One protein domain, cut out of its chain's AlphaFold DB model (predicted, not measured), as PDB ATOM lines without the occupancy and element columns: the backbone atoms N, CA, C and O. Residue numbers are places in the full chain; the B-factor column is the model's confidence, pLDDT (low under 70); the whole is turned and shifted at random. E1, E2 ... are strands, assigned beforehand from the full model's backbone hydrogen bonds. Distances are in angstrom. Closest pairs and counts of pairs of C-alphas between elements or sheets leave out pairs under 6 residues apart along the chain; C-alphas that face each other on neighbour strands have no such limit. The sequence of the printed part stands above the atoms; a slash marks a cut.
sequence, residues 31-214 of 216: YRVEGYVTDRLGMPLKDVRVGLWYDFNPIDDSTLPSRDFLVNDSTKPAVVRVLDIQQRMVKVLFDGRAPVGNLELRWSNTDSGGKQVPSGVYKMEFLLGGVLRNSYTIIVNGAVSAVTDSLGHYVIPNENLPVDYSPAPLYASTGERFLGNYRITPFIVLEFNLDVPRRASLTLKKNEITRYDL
ATOM      1  N   TYR A  31     349.105 210.581 217.594       97.12
ATOM      2  CA  TYR A  31     350.309 211.279 218.037       97.12
ATOM      3  C   TYR A  31     350.904 210.605 219.270       97.12
ATOM      4  O   TYR A  31     350.193 210.042 220.098       97.12
ATOM      5  N   ARG A  32     352.223 210.675 219.415       97.56
ATOM      6  CA  ARG A  32     352.918 210.238 220.627       97.56
ATOM      7  C   ARG A  32     354.167 211.072 220.806       97.56
ATOM      8  O   ARG A  32     354.875 211.334 219.834       97.56
ATOM      9  N   VAL A  33     354.439 211.438 222.050       98.31
ATOM     10  CA  VAL A  33     355.715 212.031 222.443       98.31
ATOM     11  C   VAL A  33     356.372 211.112 223.451       98.31
ATOM     12  O   VAL A  33     355.719 210.649 224.382       98.31
ATOM     13  N   GLU A  34     357.654 210.844 223.274       98.25
ATOM     14  CA  GLU A  34     358.447 210.116 224.259       98.25
ATOM     15  C   GLU A  34     359.878 210.639 224.286       98.25
ATOM     16  O   GLU A  34     360.318 211.336 223.368       98.25
ATOM     17  N   GLY A  35     360.601 210.299 225.338       98.25
ATOM     18  CA  GLY A  35     362.009 210.636 225.451       98.25
ATOM     19  C   GLY A  35     362.564 210.321 226.823       98.25
ATOM     20  O   GLY A  35     361.875 209.769 227.684       98.25
ATOM     21  N   TYR A  36     363.823 210.682 227.011       98.50
ATOM     22  CA  TYR A  36     364.570 210.467 228.240       98.50
ATOM     23  C   TYR A  36     364.979 211.794 228.869       98.50
ATOM     24  O   TYR A  36     365.373 212.734 228.181       98.50
ATOM     25  N   VAL A  37     364.929 211.859 230.197       98.44
ATOM     26  CA  VAL A  37     365.510 212.951 230.978       98.44
ATOM     27  C   VAL A  37     366.740 212.428 231.708       98.44
ATOM     28  O   VAL A  37     366.654 211.471 232.478       98.44
ATOM     29  N   THR A  38     367.884 213.062 231.468       98.44
ATOM     30  CA  THR A  38     369.177 212.682 232.046       98.44
ATOM     31  C   THR A  38     369.926 213.891 232.600       98.44
ATOM     32  O   THR A  38     369.678 215.034 232.207       98.44
ATOM     33  N   ASP A  39     370.855 213.647 233.519       96.62
ATOM     34  CA  ASP A  39     371.807 214.657 233.975       96.62
ATOM     35  C   ASP A  39     372.982 214.845 232.989       96.62
ATOM     36  O   ASP A  39     373.099 214.185 231.949       96.62
ATOM     37  N   ARG A  40     373.918 215.736 233.331       95.44
ATOM     38  CA  ARG A  40     375.129 216.002 232.535       95.44
ATOM     39  C   ARG A  40     376.005 214.786 232.304       95.44
ATOM     40  O   ARG A  40     376.787 214.811 231.358       95.44
ATOM     41  N   LEU A  41     375.914 213.750 233.123       96.12
ATOM     42  CA  LEU A  41     376.689 212.520 232.991       96.12
ATOM     43  C   LEU A  41     375.925 211.438 232.211       96.12
ATOM     44  O   LEU A  41     376.490 210.385 231.931       96.12
ATOM     45  N   GLY A  42     374.680 211.712 231.809       94.75
ATOM     46  CA  GLY A  42     373.810 210.757 231.125       94.75
ATOM     47  C   GLY A  42     373.068 209.824 232.086       94.75
ATOM     48  O   GLY A  42     372.474 208.845 231.637       94.75
ATOM     49  N   MET A  43     373.089 210.104 233.392       97.50
ATOM     50  CA  MET A  43     372.342 209.322 234.372       97.50
ATOM     51  C   MET A  43     370.855 209.687 234.304       97.50
ATOM     52  O   MET A  43     370.524 210.873 234.244       97.50
ATOM     53  N   PRO A  44     369.944 208.701 234.324       98.19
ATOM     54  CA  PRO A  44     368.514 208.951 234.217       98.19
ATOM     55  C   PRO A  44     367.949 209.666 235.447       98.19
ATOM     56  O   PRO A  44     368.263 209.312 236.585       98.19
ATOM     57  N   LEU A  45     367.058 210.630 235.216       98.06
ATOM     58  CA  LEU A  45     366.335 211.332 236.275       98.06
ATOM     59  C   LEU A  45     364.912 210.790 236.407       98.06
ATOM     60  O   LEU A  45     364.078 210.972 235.521       98.06
ATOM     61  N   LYS A  46     364.631 210.154 237.544       98.12
ATOM     62  CA  LYS A  46     363.318 209.604 237.901       98.12
ATOM     63  C   LYS A  46     362.384 210.675 238.474       98.12
ATOM     64  O   LYS A  46     362.841 211.645 239.070       98.12
ATOM     65  N   ASP A  47     361.076 210.453 238.344       98.12
ATOM     66  CA  ASP A  47     360.002 211.246 238.959       98.12
ATOM     67  C   ASP A  47     359.937 212.714 238.479       98.12
ATOM     68  O   ASP A  47     359.249 213.550 239.074       98.12
ATOM     69  N   VAL A  48     360.581 213.035 237.351       98.44
ATOM     70  CA  VAL A  48     360.472 214.342 236.692       98.44
ATOM     71  C   VAL A  48     359.084 214.457 236.075       98.44
ATOM     72  O   VAL A  48     358.693 213.667 235.214       98.44
ATOM     73  N   ARG A  49     358.318 215.455 236.516       98.62
ATOM     74  CA  ARG A  49     356.955 215.712 236.034       98.62
ATOM     75  C   ARG A  49     357.014 216.538 234.752       98.62
ATOM     76  O   ARG A  49     357.602 217.617 234.753       98.62
ATOM     77  N   VAL A  50     356.365 216.058 233.697       98.75
ATOM     78  CA  VAL A  50     356.325 216.711 232.383       98.75
ATOM     79  C   VAL A  50     354.939 217.320 232.164       98.75
ATOM     80  O   VAL A  50     353.948 216.605 232.000       98.75
ATOM     81  N   GLY A  51     354.869 218.647 232.217       98.56
ATOM     82  CA  GLY A  51     353.709 219.448 231.847       98.56
ATOM     83  C   GLY A  51     353.553 219.542 230.332       98.56
ATOM     84  O   GLY A  51     354.545 219.581 229.604       98.56
ATOM     85  N   LEU A  52     352.308 219.586 229.863       98.69
ATOM     86  CA  LEU A  52     351.980 219.685 228.444       98.69
ATOM     87  C   LEU A  52     351.079 220.884 228.180       98.69
ATOM     88  O   LEU A  52     349.982 220.972 228.738       98.69
ATOM     89  N   TRP A  53     351.523 221.752 227.280       98.56
ATOM     90  CA  TRP A  53     350.787 222.920 226.824       98.56
ATOM     91  C   TRP A  53     350.475 222.817 225.334       98.56
ATOM     92  O   TRP A  53     351.355 222.502 224.531       98.56
ATOM     93  N   TYR A  54     349.233 223.114 224.974       98.38
ATOM     94  CA  TYR A  54     348.774 223.187 223.592       98.38
ATOM     95  C   TYR A  54     348.886 224.598 223.040       98.38
ATOM     96  O   TYR A  54     348.702 225.580 223.767       98.38
ATOM     97  N   ASP A  55     349.101 224.667 221.735       98.00
ATOM     98  CA  ASP A  55     348.882 225.859 220.936       98.00
ATOM     99  C   ASP A  55     347.545 225.780 220.179       98.00
ATOM    100  O   ASP A  55     346.981 224.699 219.963       98.00
ATOM    101  N   PHE A  56     347.000 226.946 219.833       97.31
ATOM    102  CA  PHE A  56     345.630 227.081 219.353       97.31
ATOM    103  C   PHE A  56     345.530 228.052 218.182       97.31
ATOM    104  O   PHE A  56     345.990 229.188 218.263       97.31
ATOM    105  N   ASN A  57     344.796 227.649 217.147       97.56
ATOM    106  CA  ASN A  57     344.372 228.548 216.077       97.56
ATOM    107  C   ASN A  57     342.912 228.969 216.293       97.56
ATOM    108  O   ASN A  57     342.074 228.093 216.529       97.56
ATOM    109  N   PRO A  58     342.579 230.272 216.216       96.06
ATOM    110  CA  PRO A  58     341.196 230.722 216.319       96.06
ATOM    111  C   PRO A  58     340.367 230.188 215.143       96.06
ATOM    112  O   PRO A  58     340.855 230.127 214.014       96.06
ATOM    113  N   ILE A  59     339.120 229.797 215.416       94.31
ATOM    114  CA  ILE A  59     338.135 229.412 214.394       94.31
ATOM    115  C   ILE A  59     337.086 230.513 214.283       94.31
ATOM    116  O   ILE A  59     336.971 231.160 213.247       94.31
ATOM    117  N   ASP A  60     336.344 230.725 215.368       91.31
ATOM    118  CA  ASP A  60     335.282 231.715 215.477       91.31
ATOM    119  C   ASP A  60     335.040 232.073 216.949       91.31
ATOM    120  O   ASP A  60     335.550 231.429 217.867       91.31
ATOM    121  N   ASP A  61     334.247 233.110 217.176       85.12
ATOM    122  CA  ASP A  61     333.728 233.511 218.482       85.12
ATOM    123  C   ASP A  61     332.245 233.129 218.652       85.12
ATOM    124  O   ASP A  61     331.550 233.657 219.526       85.12
ATOM    125  N   SER A  62     331.752 232.195 217.828       76.94
ATOM    126  CA  SER A  62     330.351 231.780 217.808       76.94
ATOM    127  C   SER A  62     329.943 231.017 219.077       76.94
ATOM    128  O   SER A  62     330.776 230.592 219.877       76.94
ATOM    129  N   THR A  63     328.626 230.885 219.270       69.25
ATOM    130  CA  THR A  63     327.903 230.483 220.495       69.25
ATOM    131  C   THR A  63     328.688 229.726 221.571       69.25
ATOM    132  O   THR A  63     329.147 228.602 221.379       69.25
ATOM    133  N   LEU A  64     328.687 230.318 222.768       72.81
ATOM    134  CA  LEU A  64     329.087 229.707 224.029       72.81
ATOM    135  C   LEU A  64     328.315 228.392 224.270       72.81
ATOM    136  O   LEU A  64     327.087 228.442 224.391       72.81
ATOM    137  N   PRO A  65     328.979 227.224 224.394       72.31
ATOM    138  CA  PRO A  65     328.285 226.018 224.825       72.31
ATOM    139  C   PRO A  65     327.683 226.248 226.216       72.31
ATOM    140  O   PRO A  65     328.378 226.700 227.131       72.31
ATOM    141  N   SER A  66     326.388 225.952 226.369       81.88
ATOM    142  CA  SER A  66     325.710 226.099 227.658       81.88
ATOM    143  C   SER A  66     326.375 225.192 228.689       81.88
ATOM    144  O   SER A  66     326.481 223.977 228.503       81.88
ATOM    145  N   ARG A  67     326.813 225.800 229.790       86.19
ATOM    146  CA  ARG A  67     327.349 225.102 230.963       86.19
ATOM    147  C   ARG A  67     326.288 224.882 232.039       86.19
ATOM    148  O   ARG A  67     326.615 224.380 233.110       86.19
ATOM    149  N   ASP A  68     325.039 225.230 231.740       86.81
ATOM    150  CA  ASP A  68     323.930 225.100 232.669       86.81
ATOM    151  C   ASP A  68     323.380 223.675 232.638       86.81
ATOM    152  O   ASP A  68     323.146 223.076 231.580       86.81
ATOM    153  N   PHE A  69     323.135 223.131 233.824       92.69
ATOM    154  CA  PHE A  69     322.464 221.851 233.992       92.69
ATOM    155  C   PHE A  69     321.060 222.097 234.523       92.69
ATOM    156  O   PHE A  69     320.831 222.155 235.727       92.69
ATOM    157  N   LEU A  70     320.111 222.279 233.606       95.44
ATOM    158  CA  LEU A  70     318.720 222.525 233.965       95.44
ATOM    159  C   LEU A  70     318.010 221.215 234.324       95.44
ATOM    160  O   LEU A  70     317.761 220.360 233.470       95.44
ATOM    161  N   VAL A  71     317.612 221.089 235.583       96.62
ATOM    162  CA  VAL A  71     316.741 220.020 236.067       96.62
ATOM    163  C   VAL A  71     315.296 220.471 235.886       96.62
ATOM    164  O   VAL A  71     314.838 221.392 236.555       96.62
ATOM    165  N   ASN A  72     314.564 219.825 234.977       96.69
ATOM    166  CA  ASN A  72     313.154 220.134 234.705       96.69
ATOM    167  C   ASN A  72     312.165 219.124 235.316       96.69
ATOM    168  O   ASN A  72     310.958 219.323 235.227       96.69
ATOM    169  N   ASP A  73     312.666 218.052 235.931       96.62
ATOM    170  CA  ASP A  73     311.873 217.007 236.577       96.62
ATOM    171  C   ASP A  73     312.661 216.435 237.763       96.62
ATOM    172  O   ASP A  73     313.589 215.644 237.585       96.62
ATOM    173  N   SER A  74     312.287 216.837 238.979       96.19
ATOM    174  CA  SER A  74     312.960 216.431 240.220       96.19
ATOM    175  C   SER A  74     312.680 214.983 240.641       96.19
ATOM    176  O   SER A  74     313.299 214.478 241.582       96.19
ATOM    177  N   THR A  75     311.763 214.283 239.963       97.25
ATOM    178  CA  THR A  75     311.485 212.866 240.243       97.25
ATOM    179  C   THR A  75     312.530 211.943 239.614       97.25
ATOM    180  O   THR A  75     312.770 210.836 240.116       97.25
ATOM    181  N   LYS A  76     313.195 212.414 238.552       97.50
ATOM    182  CA  LYS A  76     314.246 211.693 237.832       97.50
ATOM    183  C   LYS A  76     315.617 211.910 238.490       97.50
ATOM    184  O   LYS A  76     315.919 213.024 238.913       97.50
ATOM    185  N   PRO A  77     316.481 210.880 238.550       97.62
ATOM    186  CA  PRO A  77     317.861 211.065 238.980       97.62
ATOM    187  C   PRO A  77     318.636 211.890 237.944       97.62
ATOM    188  O   PRO A  77     318.552 211.634 236.740       97.62
ATOM    189  N   ALA A  78     319.384 212.872 238.423       98.19
ATOM    190  CA  ALA A  78     320.360 213.645 237.683       98.19
ATOM    191  C   ALA A  78     321.757 213.051 237.900       98.19
ATOM    192  O   ALA A  78     322.138 212.729 239.025       98.19
ATOM    193  N   VAL A  79     322.530 212.941 236.822       98.31
ATOM    194  CA  VAL A  79     323.935 212.528 236.861       98.31
ATOM    195  C   VAL A  79     324.754 213.543 236.088       98.31
ATOM    196  O   VAL A  79     324.461 213.815 234.924       98.31
ATOM    197  N   VAL A  80     325.793 214.081 236.720       98.00
ATOM    198  CA  VAL A  80     326.800 214.914 236.058       98.00
ATOM    199  C   VAL A  80     328.134 214.199 236.139       98.00
ATOM    200  O   VAL A  80     328.658 213.957 237.228       98.00
ATOM    201  N   ARG A  81     328.688 213.847 234.979       98.25
ATOM    202  CA  ARG A  81     329.929 213.073 234.868       98.25
ATOM    203  C   ARG A  81     330.919 213.730 233.924       98.25
ATOM    204  O   ARG A  81     330.537 214.452 233.010       98.25
ATOM    205  N   VAL A  82     332.190 213.445 234.151       98.38
ATOM    206  CA  VAL A  82     333.311 213.868 233.324       98.38
ATOM    207  C   VAL A  82     333.894 212.642 232.644       98.38
ATOM    208  O   VAL A  82     334.187 211.639 233.301       98.38
ATOM    209  N   LEU A  83     334.051 212.737 231.332       98.44
ATOM    210  CA  LEU A  83     334.635 211.720 230.473       98.44
ATOM    211  C   LEU A  83     335.908 212.267 229.827       98.44
ATOM    212  O   LEU A  83     335.995 213.468 229.561       98.44
ATOM    213  N   ASP A  84     336.870 211.398 229.546       97.94
ATOM    214  CA  ASP A  84     337.997 211.738 228.676       97.94
ATOM    215  C   ASP A  84     337.626 211.621 227.186       97.94
ATOM    216  O   ASP A  84     336.494 211.283 226.816       97.94
ATOM    217  N   ILE A  85     338.588 211.904 226.308       96.31
ATOM    218  CA  ILE A  85     338.386 211.850 224.857       96.31
ATOM    219  C   ILE A  85     338.076 210.426 224.341       96.31
ATOM    220  O   ILE A  85     337.445 210.286 223.294       96.31
ATOM    221  N   GLN A  86     338.414 209.368 225.091       96.50
ATOM    222  CA  GLN A  86     338.040 207.970 224.810       96.50
ATOM    223  C   GLN A  86     336.674 207.575 225.395       96.50
ATOM    224  O   GLN A  86     336.309 206.402 225.334       96.50
ATOM    225  N   GLN A  87     335.907 208.518 225.952       97.06
ATOM    226  CA  GLN A  87     334.646 208.256 226.659       97.06
ATOM    227  C   GLN A  87     334.810 207.410 227.935       97.06
ATOM    228  O   GLN A  87     333.833 206.852 228.441       97.06
ATOM    229  N   ARG A  88     336.022 207.321 228.495       97.44
ATOM    230  CA  ARG A  88     336.247 206.671 229.792       97.44
ATOM    231  C   ARG A  88     335.837 207.628 230.903       97.44
ATOM    232  O   ARG A  88     336.087 208.831 230.834       97.44
ATOM    233  N   MET A  89     335.198 207.090 231.937       97.81
ATOM    234  CA  MET A  89     334.752 207.886 233.075       97.81
ATOM    235  C   MET A  89     335.940 208.338 233.924       97.81
ATOM    236  O   MET A  89     336.690 207.515 234.438       97.81
ATOM    237  N   VAL A  90     336.064 209.652 234.095       98.19
ATOM    238  CA  VAL A  90     337.105 210.295 234.908       98.19
ATOM    239  C   VAL A  90     336.581 210.593 236.309       98.19
ATOM    240  O   VAL A  90     337.258 210.344 237.306       98.19
ATOM    241  N   LYS A  91     335.365 211.146 236.392       98.38
ATOM    242  CA  LYS A  91     334.746 211.546 237.659       98.38
ATOM    243  C   LYS A  91     333.236 211.665 237.536       98.38
ATOM    244  O   LYS A  91     332.727 212.095 236.505       98.38
ATOM    245  N   VAL A  92     332.529 211.366 238.617       98.12
ATOM    246  CA  VAL A  92     331.129 211.759 238.806       98.12
ATOM    247  C   VAL A  92     331.116 212.957 239.750       98.12
ATOM    248  O   VAL A  92     331.696 212.896 240.832       98.12
ATOM    249  N   LEU A  93     330.525 214.068 239.312       97.62
ATOM    250  CA  LEU A  93     330.401 215.298 240.105       97.62
ATOM    251  C   LEU A  93     329.111 215.314 240.917       97.62
ATOM    252  O   LEU A  93     329.067 215.903 241.992       97.62
ATOM    253  N   PHE A  94     328.069 214.682 240.386       97.94
ATOM    254  CA  PHE A  94     326.770 214.579 241.025       97.94
ATOM    255  C   PHE A  94     326.066 213.308 240.554       97.94
ATOM    256  O   PHE A  94     326.084 213.008 239.359       97.94
ATOM    257  N   ASP A  95     325.440 212.593 241.484       97.88
ATOM    258  CA  ASP A  95     324.570 211.449 241.217       97.88
ATOM    259  C   ASP A  95     323.476 211.408 242.287       97.88
ATOM    260  O   ASP A  95     323.750 211.204 243.472       97.88
ATOM    261  N   GLY A  96     322.239 211.692 241.886       97.81
ATOM    262  CA  GLY A  96     321.108 211.706 242.803       97.81
ATOM    263  C   GLY A  96     319.923 212.503 242.284       97.81
ATOM    264  O   GLY A  96     319.848 212.873 241.118       97.81
ATOM    265  N   ARG A  97     318.952 212.777 243.155       96.81
ATOM    266  CA  ARG A  97     317.846 213.687 242.827       96.81
ATOM    267  C   ARG A  97     318.252 215.124 243.126       96.81
ATOM    268  O   ARG A  97     318.889 215.385 244.142       96.81
ATOM    269  N   ALA A  98     317.832 216.041 242.267       96.06
ATOM    270  CA  ALA A  98     318.043 217.473 242.424       96.06
ATOM    271  C   ALA A  98     316.695 218.213 242.326       96.06
ATOM    272  O   ALA A  98     315.779 217.721 241.657       96.06
ATOM    273  N   PRO A  99     316.536 219.367 242.999       96.44
ATOM    274  CA  PRO A  99     315.356 220.208 242.825       96.44
ATOM    275  C   PRO A  99     315.262 220.726 241.384       96.44
ATOM    276  O   PRO A  99     316.257 220.775 240.663       96.44
ATOM    277  N   VAL A 100     314.057 221.127 240.970       97.19
ATOM    278  CA  VAL A 100     313.861 221.811 239.685       97.19
ATOM    279  C   VAL A 100     314.626 223.135 239.699       97.19
ATOM    280  O   VAL A 100     314.536 223.885 240.670       97.19
ATOM    281  N   GLY A 101     315.355 223.420 238.621       95.94
ATOM    282  CA  GLY A 101     316.192 224.611 238.482       95.94
ATOM    283  C   GLY A 101     317.590 224.299 237.953       95.94
ATOM    284  O   GLY A 101     317.854 223.197 237.467       95.94
ATOM    285  N   ASN A 102     318.481 225.286 238.029       94.62
ATOM    286  CA  ASN A 102     319.870 225.129 237.607       94.62
ATOM    287  C   ASN A 102     320.676 224.375 238.668       94.62
ATOM    288  O   ASN A 102     320.712 224.758 239.836       94.62
ATOM    289  N   LEU A 103     321.358 223.321 238.235       94.06
ATOM    290  CA  LEU A 103     322.355 222.602 239.010       94.06
ATOM    291  C   LEU A 103     323.740 223.174 238.678       94.06
ATOM    292  O   LEU A 103     324.327 222.868 237.642       94.06
ATOM    293  N   GLU A 104     324.259 224.023 239.561       89.44
ATOM    294  CA  GLU A 104     325.572 224.648 239.391       89.44
ATOM    295  C   GLU A 104     326.685 223.723 239.884       89.44
ATOM    296  O   GLU A 104     326.796 223.424 241.072       89.44
ATOM    297  N   LEU A 105     327.537 223.269 238.966       90.62
ATOM    298  CA  LEU A 105     328.682 222.420 239.283       90.62
ATOM    299  C   LEU A 105     329.917 222.908 238.540       90.62
ATOM    300  O   LEU A 105     329.864 223.267 237.364       90.62
ATOM    301  N   ARG A 106     331.059 222.872 239.226       88.38
ATOM    302  CA  ARG A 106     332.372 223.144 238.640       88.38
ATOM    303  C   ARG A 106     333.282 221.953 238.878       88.38
ATOM    304  O   ARG A 106     333.371 221.436 239.990       88.38
ATOM    305  N   TRP A 107     333.975 221.525 237.830       93.94
ATOM    306  CA  TRP A 107     335.002 220.500 237.949       93.94
ATOM    307  C   TRP A 107     336.361 221.136 238.221       93.94
ATOM    308  O   TRP A 107     336.750 222.090 237.558       93.94
ATOM    309  N   SER A 108     337.093 220.588 239.187       93.94
ATOM    310  CA  SER A 108     338.421 221.057 239.594       93.94
ATOM    311  C   SER A 108     339.574 220.401 238.820       93.94
ATOM    312  O   SER A 108     340.704 220.388 239.307       93.94
ATOM    313  N   ASN A 109     339.297 219.822 237.644       96.00
ATOM    314  CA  ASN A 109     340.260 219.069 236.826       96.00
ATOM    315  C   ASN A 109     340.925 217.905 237.587       96.00
ATOM    316  O   ASN A 109     342.092 217.585 237.385       96.00
ATOM    317  N   THR A 110     340.188 217.272 238.501       97.81
ATOM    318  CA  THR A 110     340.668 216.121 239.281       97.81
ATOM    319  C   THR A 110     339.903 214.852 238.942       97.81
ATOM    320  O   THR A 110     338.716 214.913 238.632       97.81
ATOM    321  N   ASP A 111     340.546 213.696 239.046       97.81
ATOM    322  CA  ASP A 111     339.879 212.397 238.980       97.81
ATOM    323  C   ASP A 111     339.087 212.085 240.272       97.81
ATOM    324  O   ASP A 111     338.950 212.918 241.185       97.81
ATOM    325  N   SER A 112     338.504 210.888 240.340       96.19
ATOM    326  CA  SER A 112     337.791 210.386 241.522       96.19
ATOM    327  C   SER A 112     338.686 210.215 242.758       96.19
ATOM    328  O   SER A 112     338.177 210.294 243.874       96.19
ATOM    329  N   GLY A 113     339.999 210.049 242.578       97.00
ATOM    330  CA  GLY A 113     340.996 209.991 243.651       97.00
ATOM    331  C   GLY A 113     341.501 211.363 244.111       97.00
ATOM    332  O   GLY A 113     342.308 211.437 245.034       97.00
ATOM    333  N   GLY A 114     341.048 212.454 243.484       96.44
ATOM    334  CA  GLY A 114     341.486 213.816 243.798       96.44
ATOM    335  C   GLY A 114     342.812 214.216 243.145       96.44
ATOM    336  O   GLY A 114     343.302 215.318 243.394       96.44
ATOM    337  N   LYS A 115     343.388 213.371 242.284       96.50
ATOM    338  CA  LYS A 115     344.608 213.691 241.541       96.50
ATOM    339  C   LYS A 115     344.261 214.553 240.329       96.50
ATOM    340  O   LYS A 115     343.240 214.337 239.683       96.50
ATOM    341  N   GLN A 116     345.111 215.531 240.014       97.12
ATOM    342  CA  GLN A 116     344.984 216.305 238.777       97.12
ATOM    343  C   GLN A 116     345.064 215.385 237.556       97.12
ATOM    344  O   GLN A 116     345.951 214.528 237.474       97.12
ATOM    345  N   VAL A 117     344.141 215.577 236.621       98.12
ATOM    346  CA  VAL A 117     344.125 214.853 235.347       98.12
ATOM    347  C   VAL A 117     345.189 215.418 234.399       98.12
ATOM    348  O   VAL A 117     345.581 216.579 234.552       98.12
ATOM    349  N   PRO A 118     345.682 214.636 233.424       98.38
ATOM    350  CA  PRO A 118     346.631 215.150 232.445       98.38
ATOM    351  C   PRO A 118     346.001 216.216 231.542       98.38
ATOM    352  O   PRO A 118     344.772 216.309 231.423       98.38
ATOM    353  N   SER A 119     346.843 216.999 230.859       98.44
ATOM    354  CA  SER A 119     346.356 217.878 229.794       98.44
ATOM    355  C   SER A 119     345.639 217.040 228.744       98.44
ATOM    356  O   SER A 119     346.089 215.951 228.392       98.44
ATOM    357  N   GLY A 120     344.530 217.554 228.221       97.88
ATOM    358  CA  GLY A 120     343.661 216.788 227.338       97.88
ATOM    359  C   GLY A 120     342.327 217.470 227.080       97.88
ATOM    360  O   GLY A 120     342.037 218.553 227.597       97.88
ATOM    361  N   VAL A 121     341.515 216.796 226.275       97.69
ATOM    362  CA  VAL A 121     340.115 217.141 226.039       97.69
ATOM    363  C   VAL A 121     339.243 216.250 226.910       97.69
ATOM    364  O   VAL A 121     339.386 215.027 226.913       97.69
ATOM    365  N   TYR A 122     338.299 216.876 227.599       97.56
ATOM    366  CA  TYR A 122     337.322 216.213 228.446       97.56
ATOM    367  C   TYR A 122     335.918 216.669 228.075       97.56
ATOM    368  O   TYR A 122     335.713 217.772 227.565       97.56
ATOM    369  N   LYS A 123     334.936 215.823 228.363       96.38
ATOM    370  CA  LYS A 123     333.521 216.114 228.153       96.38
ATOM    371  C   LYS A 123     332.797 216.041 229.483       96.38
ATOM    372  O   LYS A 123     332.855 215.018 230.161       96.38
ATOM    373  N   MET A 124     332.099 217.110 229.849       96.44
ATOM    374  CA  MET A 124     331.138 217.062 230.942       96.44
ATOM    375  C   MET A 124     329.762 216.739 230.368       96.44
ATOM    376  O   MET A 124     329.314 217.395 229.431       96.44
ATOM    377  N   GLU A 125     329.104 215.721 230.911       97.44
ATOM    378  CA  GLU A 125     327.779 215.274 230.491       97.44
ATOM    379  C   GLU A 125     326.785 215.385 231.639       97.44
ATOM    380  O   GLU A 125     327.080 214.969 232.759       97.44
ATOM    381  N   PHE A 126     325.591 215.884 231.326       97.94
ATOM    382  CA  PHE A 126     324.448 215.921 232.224       97.94
ATOM    383  C   PHE A 126     323.339 215.009 231.707       97.94
ATOM    384  O   PHE A 126     322.806 215.199 230.609       97.94
ATOM    385  N   LEU A 127     322.986 214.022 232.523       98.19
ATOM    386  CA  LEU A 127     321.919 213.071 232.269       98.19
ATOM    387  C   LEU A 127     320.781 213.300 233.262       98.19
ATOM    388  O   LEU A 127     321.028 213.486 234.450       98.19
ATOM    389  N   LEU A 128     319.535 213.220 232.791       98.19
ATOM    390  CA  LEU A 128     318.340 213.276 233.635       98.19
ATOM    391  C   LEU A 128     317.432 212.085 233.327       98.19
ATOM    392  O   LEU A 128     316.901 211.964 232.219       98.19
ATOM    393  N   GLY A 129     317.272 211.190 234.302       97.38
ATOM    394  CA  GLY A 129     316.597 209.902 234.132       97.38
ATOM    395  C   GLY A 129     317.295 209.002 233.113       97.38
ATOM    396  O   GLY A 129     316.624 208.330 232.340       97.38
ATOM    397  N   GLY A 130     318.631 209.056 233.054       96.69
ATOM    398  CA  GLY A 130     319.448 208.287 232.107       96.69
ATOM    399  C   GLY A 130     319.526 208.862 230.686       96.69
ATOM    400  O   GLY A 130     320.277 208.341 229.869       96.69
ATOM    401  N   VAL A 131     318.806 209.946 230.382       97.75
ATOM    402  CA  VAL A 131     318.841 210.601 229.065       97.75
ATOM    403  C   VAL A 131     319.828 211.762 229.091       97.75
ATOM    404  O   VAL A 131     319.692 212.644 229.939       97.75
ATOM    405  N   LEU A 132     320.779 211.796 228.152       97.06
ATOM    406  CA  LEU A 132     321.687 212.932 227.969       97.06
ATOM    407  C   LEU A 132     320.880 214.190 227.611       97.06
ATOM    408  O   LEU A 132     320.156 214.211 226.616       97.06
ATOM    409  N   ARG A 133     320.987 215.232 228.438       96.12
ATOM    410  CA  ARG A 133     320.281 216.511 228.262       96.12
ATOM    411  C   ARG A 133     321.194 217.625 227.794       96.12
ATOM    412  O   ARG A 133     320.769 218.449 226.995       96.12
ATOM    413  N   ASN A 134     322.421 217.648 228.298       94.62
ATOM    414  CA  ASN A 134     323.417 218.635 227.919       94.62
ATOM    415  C   ASN A 134     324.817 218.019 228.002       94.62
ATOM    416  O   ASN A 134     325.057 217.081 228.769       94.62
ATOM    417  N   SER A 135     325.751 218.560 227.229       94.38
ATOM    418  CA  SER A 135     327.169 218.283 227.393       94.38
ATOM    419  C   SER A 135     328.021 219.411 226.840       94.38
ATOM    420  O   SER A 135     327.664 220.001 225.823       94.38
ATOM    421  N   TYR A 136     329.185 219.633 227.439       92.94
ATOM    422  CA  TYR A 136     330.158 220.589 226.925       92.94
ATOM    423  C   TYR A 136     331.591 220.077 227.060       92.94
ATOM    424  O   TYR A 136     331.903 219.220 227.890       92.94
ATOM    425  N   THR A 137     332.460 220.624 226.216       93.56
ATOM    426  CA  THR A 137     333.886 220.300 226.183       93.56
ATOM    427  C   THR A 137     334.668 221.159 227.174       93.56
ATOM    428  O   THR A 137     334.395 222.349 227.341       93.56
ATOM    429  N   ILE A 138     335.681 220.562 227.793       93.50
ATOM    430  CA  ILE A 138     336.660 221.215 228.661       93.50
ATOM    431  C   ILE A 138     338.049 220.879 228.136       93.50
ATOM    432  O   ILE A 138     338.362 219.716 227.889       93.50
ATOM    433  N   ILE A 139     338.885 221.904 227.994       95.06
ATOM    434  CA  ILE A 139     340.298 221.742 227.659       95.06
ATOM    435  C   ILE A 139     341.103 221.919 228.940       95.06
ATOM    436  O   ILE A 139     341.094 222.995 229.537       95.06
ATOM    437  N   VAL A 140     341.800 220.868 229.364       96.56
ATOM    438  CA  VAL A 140     342.811 220.965 230.422       96.56
ATOM    439  C   VAL A 140     344.145 221.215 229.735       96.56
ATOM    440  O   VAL A 140     344.593 220.393 228.938       96.56
ATOM    441  N   ASN A 141     344.753 222.363 230.019       95.81
ATOM    442  CA  ASN A 141     346.002 222.813 229.412       95.81
ATOM    443  C   ASN A 141     347.044 223.092 230.505       95.81
ATOM    444  O   ASN A 141     346.695 223.645 231.547       95.81
ATOM    445  N   GLY A 142     348.305 222.725 230.273       96.31
ATOM    446  CA  GLY A 142     349.411 222.951 231.209       96.31
ATOM    447  C   GLY A 142     349.482 222.000 232.410       96.31
ATOM    448  O   GLY A 142     350.284 222.215 233.314       96.31
ATOM    449  N   ALA A 143     348.669 220.943 232.448       97.56
ATOM    450  CA  ALA A 143     348.750 219.914 233.477       97.56
ATOM    451  C   ALA A 143     349.870 218.899 233.185       97.56
ATOM    452  O   ALA A 143     350.402 218.804 232.076       97.56
ATOM    453  N   VAL A 144     350.239 218.130 234.212       98.31
ATOM    454  CA  VAL A 144     351.260 217.078 234.105       98.31
ATOM    455  C   VAL A 144     350.691 215.896 233.330       98.31
ATOM    456  O   VAL A 144     349.776 215.231 233.812       98.31
ATOM    457  N   SER A 145     351.269 215.616 232.165       98.44
ATOM    458  CA  SER A 145     350.822 214.555 231.255       98.44
ATOM    459  C   SER A 145     351.740 213.337 231.221       98.44
ATOM    460  O   SER A 145     351.342 212.310 230.677       98.44
ATOM    461  N   ALA A 146     352.932 213.428 231.815       98.44
ATOM    462  CA  ALA A 146     353.829 212.296 232.022       98.44
ATOM    463  C   ALA A 146     354.710 212.497 233.264       98.44
ATOM    464  O   ALA A 146     354.888 213.616 233.753       98.44
ATOM    465  N   VAL A 147     355.266 211.400 233.775       98.50
ATOM    466  CA  VAL A 147     356.284 211.389 234.832       98.50
ATOM    467  C   VAL A 147     357.366 210.409 234.404       98.50
ATOM    468  O   VAL A 147     357.025 209.332 233.912       98.50
ATOM    469  N   THR A 148     358.639 210.776 234.556       98.69
ATOM    470  CA  THR A 148     359.732 209.876 234.185       98.69
ATOM    471  C   THR A 148     359.808 208.661 235.107       98.69
ATOM    472  O   THR A 148     359.663 208.770 236.329       98.69
ATOM    473  N   ASP A 149     360.046 207.491 234.523       98.50
ATOM    474  CA  ASP A 149     360.287 206.253 235.261       98.50
ATOM    475  C   ASP A 149     361.728 206.171 235.808       98.50
ATOM    476  O   ASP A 149     362.502 207.130 235.758       98.50
ATOM    477  N   SER A 150     362.117 205.020 236.371       98.00
ATOM    478  CA  SER A 150     363.468 204.812 236.918       98.00
ATOM    479  C   SER A 150     364.592 204.866 235.883       98.00
ATOM    480  O   SER A 150     365.754 204.969 236.266       98.00
ATOM    481  N   LEU A 151     364.263 204.768 234.596       98.12
ATOM    482  CA  LEU A 151     365.192 204.915 233.480       98.12
ATOM    483  C   LEU A 151     365.153 206.333 232.901       98.12
ATOM    484  O   LEU A 151     365.774 206.586 231.872       98.12
ATOM    485  N   GLY A 152     364.449 207.266 233.547       98.25
ATOM    486  CA  GLY A 152     364.306 208.638 233.072       98.25
ATOM    487  C   GLY A 152     363.379 208.759 231.867       98.25
ATOM    488  O   GLY A 152     363.278 209.839 231.289       98.25
ATOM    489  N   HIS A 153     362.700 207.679 231.480       98.69
ATOM    490  CA  HIS A 153     361.858 207.637 230.297       98.69
ATOM    491  C   HIS A 153     360.462 208.173 230.608       98.69
ATOM    492  O   HIS A 153     359.872 207.842 231.639       98.69
ATOM    493  N   TYR A 154     359.916 208.987 229.709       98.69
ATOM    494  CA  TYR A 154     358.546 209.482 229.788       98.69
ATOM    495  C   TYR A 154     357.805 209.262 228.469       98.69
ATOM    496  O   TYR A 154     358.396 209.288 227.390       98.69
ATOM    497  N   VAL A 155     356.483 209.099 228.560       98.56
ATOM    498  CA  VAL A 155     355.591 208.954 227.402       98.56
ATOM    499  C   VAL A 155     354.350 209.815 227.603       98.56
ATOM    500  O   VAL A 155     353.669 209.699 228.619       98.56
ATOM    501  N   ILE A 156     354.035 210.640 226.608       98.56
ATOM    502  CA  ILE A 156     352.747 211.315 226.466       98.56
ATOM    503  C   ILE A 156     351.988 210.602 225.340       98.56
ATOM    504  O   ILE A 156     352.397 210.680 224.174       98.56
ATOM    505  N   PRO A 157     350.913 209.875 225.671       97.50
ATOM    506  CA  PRO A 157     350.185 209.075 224.700       97.50
ATOM    507  C   PRO A 157     349.163 209.918 223.916       97.50
ATOM    508  O   PRO A 157     348.889 211.072 224.254       97.50
ATOM    509  N   ASN A 158     348.593 209.330 222.861       97.25
ATOM    510  CA  ASN A 158     347.703 210.012 221.914       97.25
ATOM    511  C   ASN A 158     346.469 210.648 222.576       97.25
ATOM    512  O   ASN A 158     346.018 211.706 222.149       97.25
ATOM    513  N   GLU A 159     345.924 210.038 223.629       96.81
ATOM    514  CA  GLU A 159     344.788 210.583 224.384       96.81
ATOM    515  C   GLU A 159     345.040 211.969 224.984       96.81
ATOM    516  O   GLU A 159     344.103 212.752 225.134       96.81
ATOM    517  N   ASN A 160     346.303 212.285 225.262       98.19
ATOM    518  CA  ASN A 160     346.735 213.568 225.799       98.19
ATOM    519  C   ASN A 160     347.255 214.487 224.685       98.19
ATOM    520  O   ASN A 160     347.816 215.533 224.970       98.19
ATOM    521  N   LEU A 161     347.119 214.105 223.413       98.19
ATOM    522  CA  LEU A 161     347.568 214.878 222.255       98.19
ATOM    523  C   LEU A 161     346.412 215.051 221.258       98.19
ATOM    524  O   LEU A 161     346.489 214.555 220.131       98.19
ATOM    525  N   PRO A 162     345.327 215.750 221.647       97.44
ATOM    526  CA  PRO A 162     344.132 215.954 220.827       97.44
ATOM    527  C   PRO A 162     344.362 216.990 219.708       97.44
ATOM    528  O   PRO A 162     343.600 217.941 219.551       97.44
ATOM    529  N   VAL A 163     345.436 216.827 218.935       97.19
ATOM    530  CA  VAL A 163     345.759 217.661 217.773       97.19
ATOM    531  C   VAL A 163     344.612 217.604 216.765       97.19
ATOM    532  O   VAL A 163     343.984 216.562 216.579       97.19
ATOM    533  N   ASP A 164     344.334 218.742 216.130       96.12
ATOM    534  CA  ASP A 164     343.201 218.985 215.233       96.12
ATOM    535  C   ASP A 164     341.816 218.924 215.894       96.12
ATOM    536  O   ASP A 164     340.810 219.131 215.207       96.12
ATOM    537  N   TYR A 165     341.724 218.711 217.214       96.62
ATOM    538  CA  TYR A 165     340.442 218.758 217.908       96.62
ATOM    539  C   TYR A 165     339.795 220.137 217.749       96.62
ATOM    540  O   TYR A 165     340.410 221.178 218.003       96.62
ATOM    541  N   SER A 166     338.541 220.121 217.300       93.81
ATOM    542  CA  SER A 166     337.776 221.296 216.910       93.81
ATOM    543  C   SER A 166     336.273 220.987 216.990       93.81
ATOM    544  O   SER A 166     335.853 219.963 216.446       93.81
ATOM    545  N   PRO A 167     335.443 221.867 217.576       93.31
ATOM    546  CA  PRO A 167     335.833 223.096 218.269       93.31
ATOM    547  C   PRO A 167     336.402 222.814 219.672       93.31
ATOM    548  O   PRO A 167     335.857 222.014 220.433       93.31
ATOM    549  N   ALA A 168     337.478 223.512 220.030       93.88
ATOM    550  CA  ALA A 168     338.054 223.573 221.370       93.88
ATOM    551  C   ALA A 168     337.635 224.900 222.036       93.88
ATOM    552  O   ALA A 168     338.245 225.936 221.758       93.88
ATOM    553  N   PRO A 169     336.580 224.913 222.872       92.88
ATOM    554  CA  PRO A 169     336.105 226.143 223.493       92.88
ATOM    555  C   PRO A 169     337.087 226.595 224.579       92.88
ATOM    556  O   PRO A 169     337.347 225.860 225.537       92.88
ATOM    557  N   LEU A 170     337.622 227.810 224.446       91.31
ATOM    558  CA  LEU A 170     338.540 228.393 225.423       91.31
ATOM    559  C   LEU A 170     337.852 229.449 226.277       91.31
ATOM    560  O   LEU A 170     336.958 230.172 225.839       91.31
ATOM    561  N   TYR A 171     338.300 229.535 227.522       88.31
ATOM    562  CA  TYR A 171     337.801 230.473 228.513       88.31
ATOM    563  C   TYR A 171     338.983 231.202 229.140       88.31
ATOM    564  O   TYR A 171     340.092 230.668 229.194       88.31
ATOM    565  N   ALA A 172     338.744 232.416 229.626       85.06
ATOM    566  CA  ALA A 172     339.709 233.141 230.435       85.06
ATOM    567  C   ALA A 172     340.106 232.306 231.661       85.06
ATOM    568  O   ALA A 172     339.371 231.412 232.081       85.06
ATOM    569  N   SER A 173     341.240 232.631 232.280       74.44
ATOM    570  CA  SER A 173     341.750 231.926 233.466       74.44
ATOM    571  C   SER A 173     340.762 231.887 234.639       74.44
ATOM    572  O   SER A 173     340.810 230.962 235.444       74.44
ATOM    573  N   THR A 174     339.833 232.846 234.721       74.44
ATOM    574  CA  THR A 174     338.746 232.864 235.716       74.44
ATOM    575  C   THR A 174     337.622 231.865 235.410       74.44
ATOM    576  O   THR A 174     336.790 231.579 236.266       74.44
ATOM    577  N   GLY A 175     337.571 231.329 234.187       74.44
ATOM    578  CA  GLY A 175     336.543 230.413 233.695       74.44
ATOM    579  C   GLY A 175     335.214 231.077 233.321       74.44
ATOM    580  O   GLY A 175     334.336 230.397 232.792       74.44
ATOM    581  N   GLU A 176     335.068 232.380 233.570       75.56
ATOM    582  CA  GLU A 176     333.799 233.115 233.445       75.56
ATOM    583  C   GLU A 176     333.585 233.716 232.059       75.56
ATOM    584  O   GLU A 176     332.456 233.849 231.598       75.56
ATOM    585  N   ARG A 177     334.676 234.060 231.372       84.56
ATOM    586  CA  ARG A 177     334.619 234.667 230.045       84.56
ATOM    587  C   ARG A 177     334.993 233.647 228.984       84.56
ATOM    588  O   ARG A 177     336.110 233.138 228.989       84.56
ATOM    589  N   PHE A 178     334.081 233.407 228.054       89.44
ATOM    590  CA  PHE A 178     334.361 232.666 226.830       89.44
ATOM    591  C   PHE A 178     335.255 233.496 225.902       89.44
ATOM    592  O   PHE A 178     335.028 234.695 225.728       89.44
ATOM    593  N   LEU A 179     336.297 232.871 225.361       90.81
ATOM    594  CA  LEU A 179     337.262 233.512 224.462       90.81
ATOM    595  C   LEU A 179     337.001 233.182 222.991       90.81
ATOM    596  O   LEU A 179     337.450 233.930 222.132       90.81
ATOM    597  N   GLY A 180     336.281 232.093 222.714       92.81
ATOM    598  CA  GLY A 180     335.979 231.629 221.365       92.81
ATOM    599  C   GLY A 180     336.213 230.130 221.200       92.81
ATOM    600  O   GLY A 180     336.642 229.427 222.126       92.81
ATOM    601  N   ASN A 181     335.929 229.652 219.996       94.38
ATOM    602  CA  ASN A 181     336.230 228.306 219.550       94.38
ATOM    603  C   ASN A 181     337.563 228.296 218.805       94.38
ATOM    604  O   ASN A 181     337.828 229.118 217.926       94.38
ATOM    605  N   TYR A 182     338.396 227.324 219.152       96.25
ATOM    606  CA  TYR A 182     339.732 227.167 218.598       96.25
ATOM    607  C   TYR A 182     339.920 225.764 218.024       96.25
ATOM    608  O   TYR A 182     339.126 224.854 218.266       96.25
ATOM    609  N   ARG A 183     341.005 225.580 217.280       97.31
ATOM    610  CA  ARG A 183     341.549 224.274 216.915       97.31
ATOM    611  C   ARG A 183     342.871 224.072 217.640       97.31
ATOM    612  O   ARG A 183     343.721 224.959 217.589       97.31
ATOM    613  N   ILE A 184     343.060 222.904 218.247       98.06
ATOM    614  CA  ILE A 184     344.357 222.515 218.818       98.06
ATOM    615  C   ILE A 184     345.338 222.238 217.676       98.06
ATOM    616  O   ILE A 184     345.050 221.420 216.799       98.06
ATOM    617  N   THR A 185     346.478 222.928 217.658       98.38
ATOM    618  CA  THR A 185     347.475 222.790 216.588       98.38
ATOM    619  C   THR A 185     348.436 221.626 216.875       98.38
ATOM    620  O   THR A 185     348.491 221.117 217.996       98.38
ATOM    621  N   PRO A 186     349.222 221.172 215.881       98.31
ATOM    622  CA  PRO A 186     350.293 220.206 216.119       98.31
ATOM    623  C   PRO A 186     351.473 220.768 216.924       98.31
ATOM    624  O   PRO A 186     352.402 220.019 217.213       98.31
ATOM    625  N   PHE A 187     351.492 222.067 217.241       98.56
ATOM    626  CA  PHE A 187     352.549 222.673 218.039       98.56
ATOM    627  C   PHE A 187     352.226 222.532 219.530       98.56
ATOM    628  O   PHE A 187     351.133 222.864 219.988       98.56
ATOM    629  N   ILE A 188     353.186 222.026 220.298       98.62
ATOM    630  CA  ILE A 188     353.062 221.850 221.744       98.62
ATOM    631  C   ILE A 188     354.282 222.414 222.464       98.62
ATOM    632  O   ILE A 188     355.369 222.537 221.892       98.62
ATOM    633  N   VAL A 189     354.118 222.691 223.755       98.75
ATOM    634  CA  VAL A 189     355.229 222.984 224.661       98.75
ATOM    635  C   VAL A 189     355.255 221.957 225.785       98.75
ATOM    636  O   VAL A 189     354.264 221.753 226.486       98.75
ATOM    637  N   LEU A 190     356.409 221.321 225.964       98.75
ATOM    638  CA  LEU A 190     356.718 220.510 227.134       98.75
ATOM    639  C   LEU A 190     357.354 221.392 228.203       98.75
ATOM    640  O   LEU A 190     358.242 222.188 227.897       98.75
ATOM    641  N   GLU A 191     356.939 221.224 229.454       98.69
ATOM    642  CA  GLU A 191     357.562 221.844 230.622       98.69
ATOM    643  C   GLU A 191     358.055 220.759 231.582       98.69
ATOM    644  O   GLU A 191     357.271 219.985 232.120       98.69
ATOM    645  N   PHE A 192     359.364 220.694 231.800       98.56
ATOM    646  CA  PHE A 192     359.992 219.741 232.708       98.56
ATOM    647  C   PHE A 192     360.166 220.397 234.075       98.56
ATOM    648  O   PHE A 192     360.931 221.357 234.220       98.56
ATOM    649  N   ASN A 193     359.457 219.869 235.073       97.31
ATOM    650  CA  ASN A 193     359.478 220.368 236.444       97.31
ATOM    651  C   ASN A 193     360.718 219.849 237.177       97.31
ATOM    652  O   ASN A 193     360.703 218.778 237.783       97.31
ATOM    653  N   LEU A 194     361.782 220.635 237.079       96.00
ATOM    654  CA  LEU A 194     363.076 220.469 237.739       96.00
ATOM    655  C   LEU A 194     363.290 221.652 238.698       96.00
ATOM    656  O   LEU A 194     362.495 222.594 238.687       96.00
ATOM    657  N   ASP A 195     364.404 221.670 239.435       94.00
ATOM    658  CA  ASP A 195     364.787 222.817 240.280       94.00
ATOM    659  C   ASP A 195     364.806 224.136 239.496       94.00
ATOM    660  O   ASP A 195     364.369 225.179 239.980       94.00
ATOM    661  N   VAL A 196     365.274 224.075 238.246       95.19
ATOM    662  CA  VAL A 196     365.105 225.151 237.271       95.19
ATOM    663  C   VAL A 196     364.293 224.600 236.101       95.19
ATOM    664  O   VAL A 196     364.840 223.804 235.330       95.19
ATOM    665  N   PRO A 197     363.023 225.018 235.929       95.62
ATOM    666  CA  PRO A 197     362.176 224.516 234.859       95.62
ATOM    667  C   PRO A 197     362.833 224.634 233.483       95.62
ATOM    668  O   PRO A 197     363.562 225.589 233.178       95.62
ATOM    669  N   ARG A 198     362.578 223.639 232.636       97.88
ATOM    670  CA  ARG A 198     363.019 223.618 231.236       97.88
ATOM    671  C   ARG A 198     361.803 223.504 230.341       97.88
ATOM    672  O   ARG A 198     360.873 222.773 230.660       97.88
ATOM    673  N   ARG A 199     361.814 224.230 229.225       98.12
ATOM    674  CA  ARG A 199     360.733 224.199 228.241       98.12
ATOM    675  C   ARG A 199     361.269 223.811 226.878       98.12
ATOM    676  O   ARG A 199     362.362 224.231 226.509       98.12
ATOM    677  N   ALA A 200     360.474 223.046 226.146       98.19
ATOM    678  CA  ALA A 200     360.776 222.641 224.786       98.19
ATOM    679  C   ALA A 200     359.532 222.781 223.920       98.19
ATOM    680  O   ALA A 200     358.451 222.348 224.312       98.19
ATOM    681  N   SER A 201     359.697 223.369 222.744       98.38
ATOM    682  CA  SER A 201     358.639 223.492 221.747       98.38
ATOM    683  C   SER A 201     358.810 222.421 220.682       98.38
ATOM    684  O   SER A 201     359.909 222.260 220.150       98.38
ATOM    685  N   LEU A 202     357.737 221.701 220.368       98.06
ATOM    686  CA  LEU A 202     357.744 220.597 219.411       98.06
ATOM    687  C   LEU A 202     356.594 220.757 218.420       98.06
ATOM    688  O   LEU A 202     355.486 221.120 218.811       98.06
ATOM    689  N   THR A 203     356.843 220.415 217.158       98.31
ATOM    690  CA  THR A 203     355.788 220.226 216.157       98.31
ATOM    691  C   THR A 203     355.587 218.737 215.944       98.31
ATOM    692  O   THR A 203     356.500 218.035 215.507       98.31
ATOM    693  N   LEU A 204     354.391 218.259 216.259       97.81
ATOM    694  CA  LEU A 204     354.041 216.852 216.184       97.81
ATOM    695  C   LEU A 204     353.731 216.429 214.752       97.81
ATOM    696  O   LEU A 204     353.147 217.178 213.965       97.81
ATOM    697  N   LYS A 205     354.063 215.177 214.442       96.12
ATOM    698  CA  LYS A 205     353.704 214.520 213.184       96.12
ATOM    699  C   LYS A 205     352.757 213.363 213.456       96.12
ATOM    700  O   LYS A 205     352.948 212.589 214.390       96.12
ATOM    701  N   LYS A 206     351.706 213.265 212.646       95.75
ATOM    702  CA  LYS A 206     350.697 212.218 212.796       95.75
ATOM    703  C   LYS A 206     351.274 210.872 212.369       95.75
ATOM    704  O   LYS A 206     351.917 210.779 211.332       95.75
ATOM    705  N   ASN A 207     350.963 209.838 213.137       95.25
ATOM    706  CA  ASN A 207     351.427 208.459 212.992       95.25
ATOM    707  C   ASN A 207     352.952 208.296 213.122       95.25
ATOM    708  O   ASN A 207     353.507 207.285 212.696       95.25
ATOM    709  N   GLU A 208     353.617 209.268 213.746       94.56
ATOM    710  CA  GLU A 208     355.046 209.250 214.035       94.56
ATOM    711  C   GLU A 208     355.275 209.544 215.519       94.56
ATOM    712  O   GLU A 208     354.644 210.424 216.111       94.56
ATOM    713  N   ILE A 209     356.205 208.814 216.130       96.25
ATOM    714  CA  ILE A 209     356.656 209.121 217.485       96.25
ATOM    715  C   ILE A 209     357.551 210.359 217.414       96.25
ATOM    716  O   ILE A 209     358.621 210.330 216.810       96.25
ATOM    717  N   THR A 210     357.133 211.441 218.064       97.31
ATOM    718  CA  THR A 210     357.974 212.628 218.235       97.31
ATOM    719  C   THR A 210     358.883 212.416 219.441       97.31
ATOM    720  O   THR A 210     358.405 212.317 220.569       97.31
ATOM    721  N   ARG A 211     360.196 212.326 219.210       97.31
ATOM    722  CA  ARG A 211     361.181 212.104 220.275       97.31
ATOM    723  C   ARG A 211     361.805 213.404 220.758       97.31
ATOM    724  O   ARG A 211     362.169 214.247 219.941       97.31
ATOM    725  N   TYR A 212     361.948 213.542 222.071       98.06
ATOM    726  CA  TYR A 212     362.673 214.654 222.678       98.06
ATOM    727  C   TYR A 212     363.401 214.204 223.945       98.06
ATOM    728  O   TYR A 212     362.777 213.941 224.966       98.06
ATOM    729  N   ASP A 213     364.728 214.161 223.888       98.06
ATOM    730  CA  ASP A 213     365.554 213.851 225.050       98.06
ATOM    731  C   ASP A 213     366.060 215.148 225.690       98.06
ATOM    732  O   ASP A 213     366.559 216.047 225.007       98.06
ATOM    733  N   LEU A 214     365.945 215.244 227.013       97.94
ATOM    734  CA  LEU A 214     366.434 216.372 227.797       97.94
ATOM    735  C   LEU A 214     367.672 215.960 228.597       97.94
ATOM    736  O   LEU A 214     367.623 215.047 229.419       97.94
TER     737      LEU A 214
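AT A GLANCE: This is residues 31 to 214 of the 216 residues of an uncharacterized protein of Bacteroidetes bacterium (UniProt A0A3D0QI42). The model is an elongated, two-lobed body of strands: in one lobe the five-stranded sheet E2, E9, E11, E12, E13 and the small sheet E10, E1, E14 make a sandwich, two sheets partly face to face, and in the other lobe lies the strongly twisted sheet E5, E4, E7, E8 with the short ribbon E3, E6 near its far end. E11 comes close to E8 between the lobes. The printed part has 184 residues, with no named helix and 14 strands, E1 to E14 in order, and its class is all strand. The sheet E5-E4-E7-E8 is antiparallel, E10-E1-E14 is mixed, and E3-E6 is antiparallel. The whole is only just compact, close to loose, with a radius of gyration of the C-alphas of 18.8 A and spans of 65 by 36 by 30 A.

IN THESE COORDINATES: The branched sheet has E2, residues 49 to 60, 33.9 A; E9, 144 to 147; E11, 168 to 171; E12, 178 to 193, 29.6 A; and E13, 198 to 203. C-alpha 49 stands at (356.955, 215.712, 236.034) and C-alpha 193 at (359.478, 220.368, 236.444). The small sheet has E10, 153 to 156; E1, 32 to 38, 20.0 A; and E14, 209 to 211. The other lobe has E5, 89 to 96; E4, 78 to 84; E7, 120 to 128, 26.3 A; E8, 131 to 140, 26.1 A; E3, 69 to 71; and E6, 101 to 103, with C-alpha 103 at (322.355, 222.602, 239.010).

HOW THE PARTS SIT: E12 bends by 109 degrees at residue 181; E2 lies on one side of it, E11 and E13 on the other side. E2 and E12 are antiparallel at 157 degrees, with N 51 and O 191 at 2.8 A. E11, E12 and E13 form a meander, each strand the antiparallel neighbour of the one before; N 168 and O 182 are 2.8 A apart, N 190 and O 200 2.8 A. E9 is antiparallel to E2, with N 50 and O 146 at 2.9 A. The closest C-alphas of E9 and E10, Ala 146 and Ile 156, are 5.7 A apart. E1 is antiparallel to E10, N 156 and O 33 at 2.8 A, and parallel to E14, N 210 and O 32 at 2.9 A. The hairpin E7 and E8 has N 138 and O 122 at 2.8 A; E4 pairs with E7 through N 83 and O 123, 2.8 A, and in a hairpin with E5 through N 80 and O 94, 2.9 A. E3 and E6 pair through N 71 and O 101, 2.8 A. The closest C-alphas of E8 and E11 are Thr 137 and Pro 169, 6.8 A apart.

THE WHOLE: The C-alphas farthest apart, those of Leu 41 and Thr 75, are 65.6 A apart. The printed part has no cut. The links E6 to E7, with 16 residues, and E10 to E11, with 11, are long. The mean pLDDT of the printed part is 95.4; residue 63 is under 70.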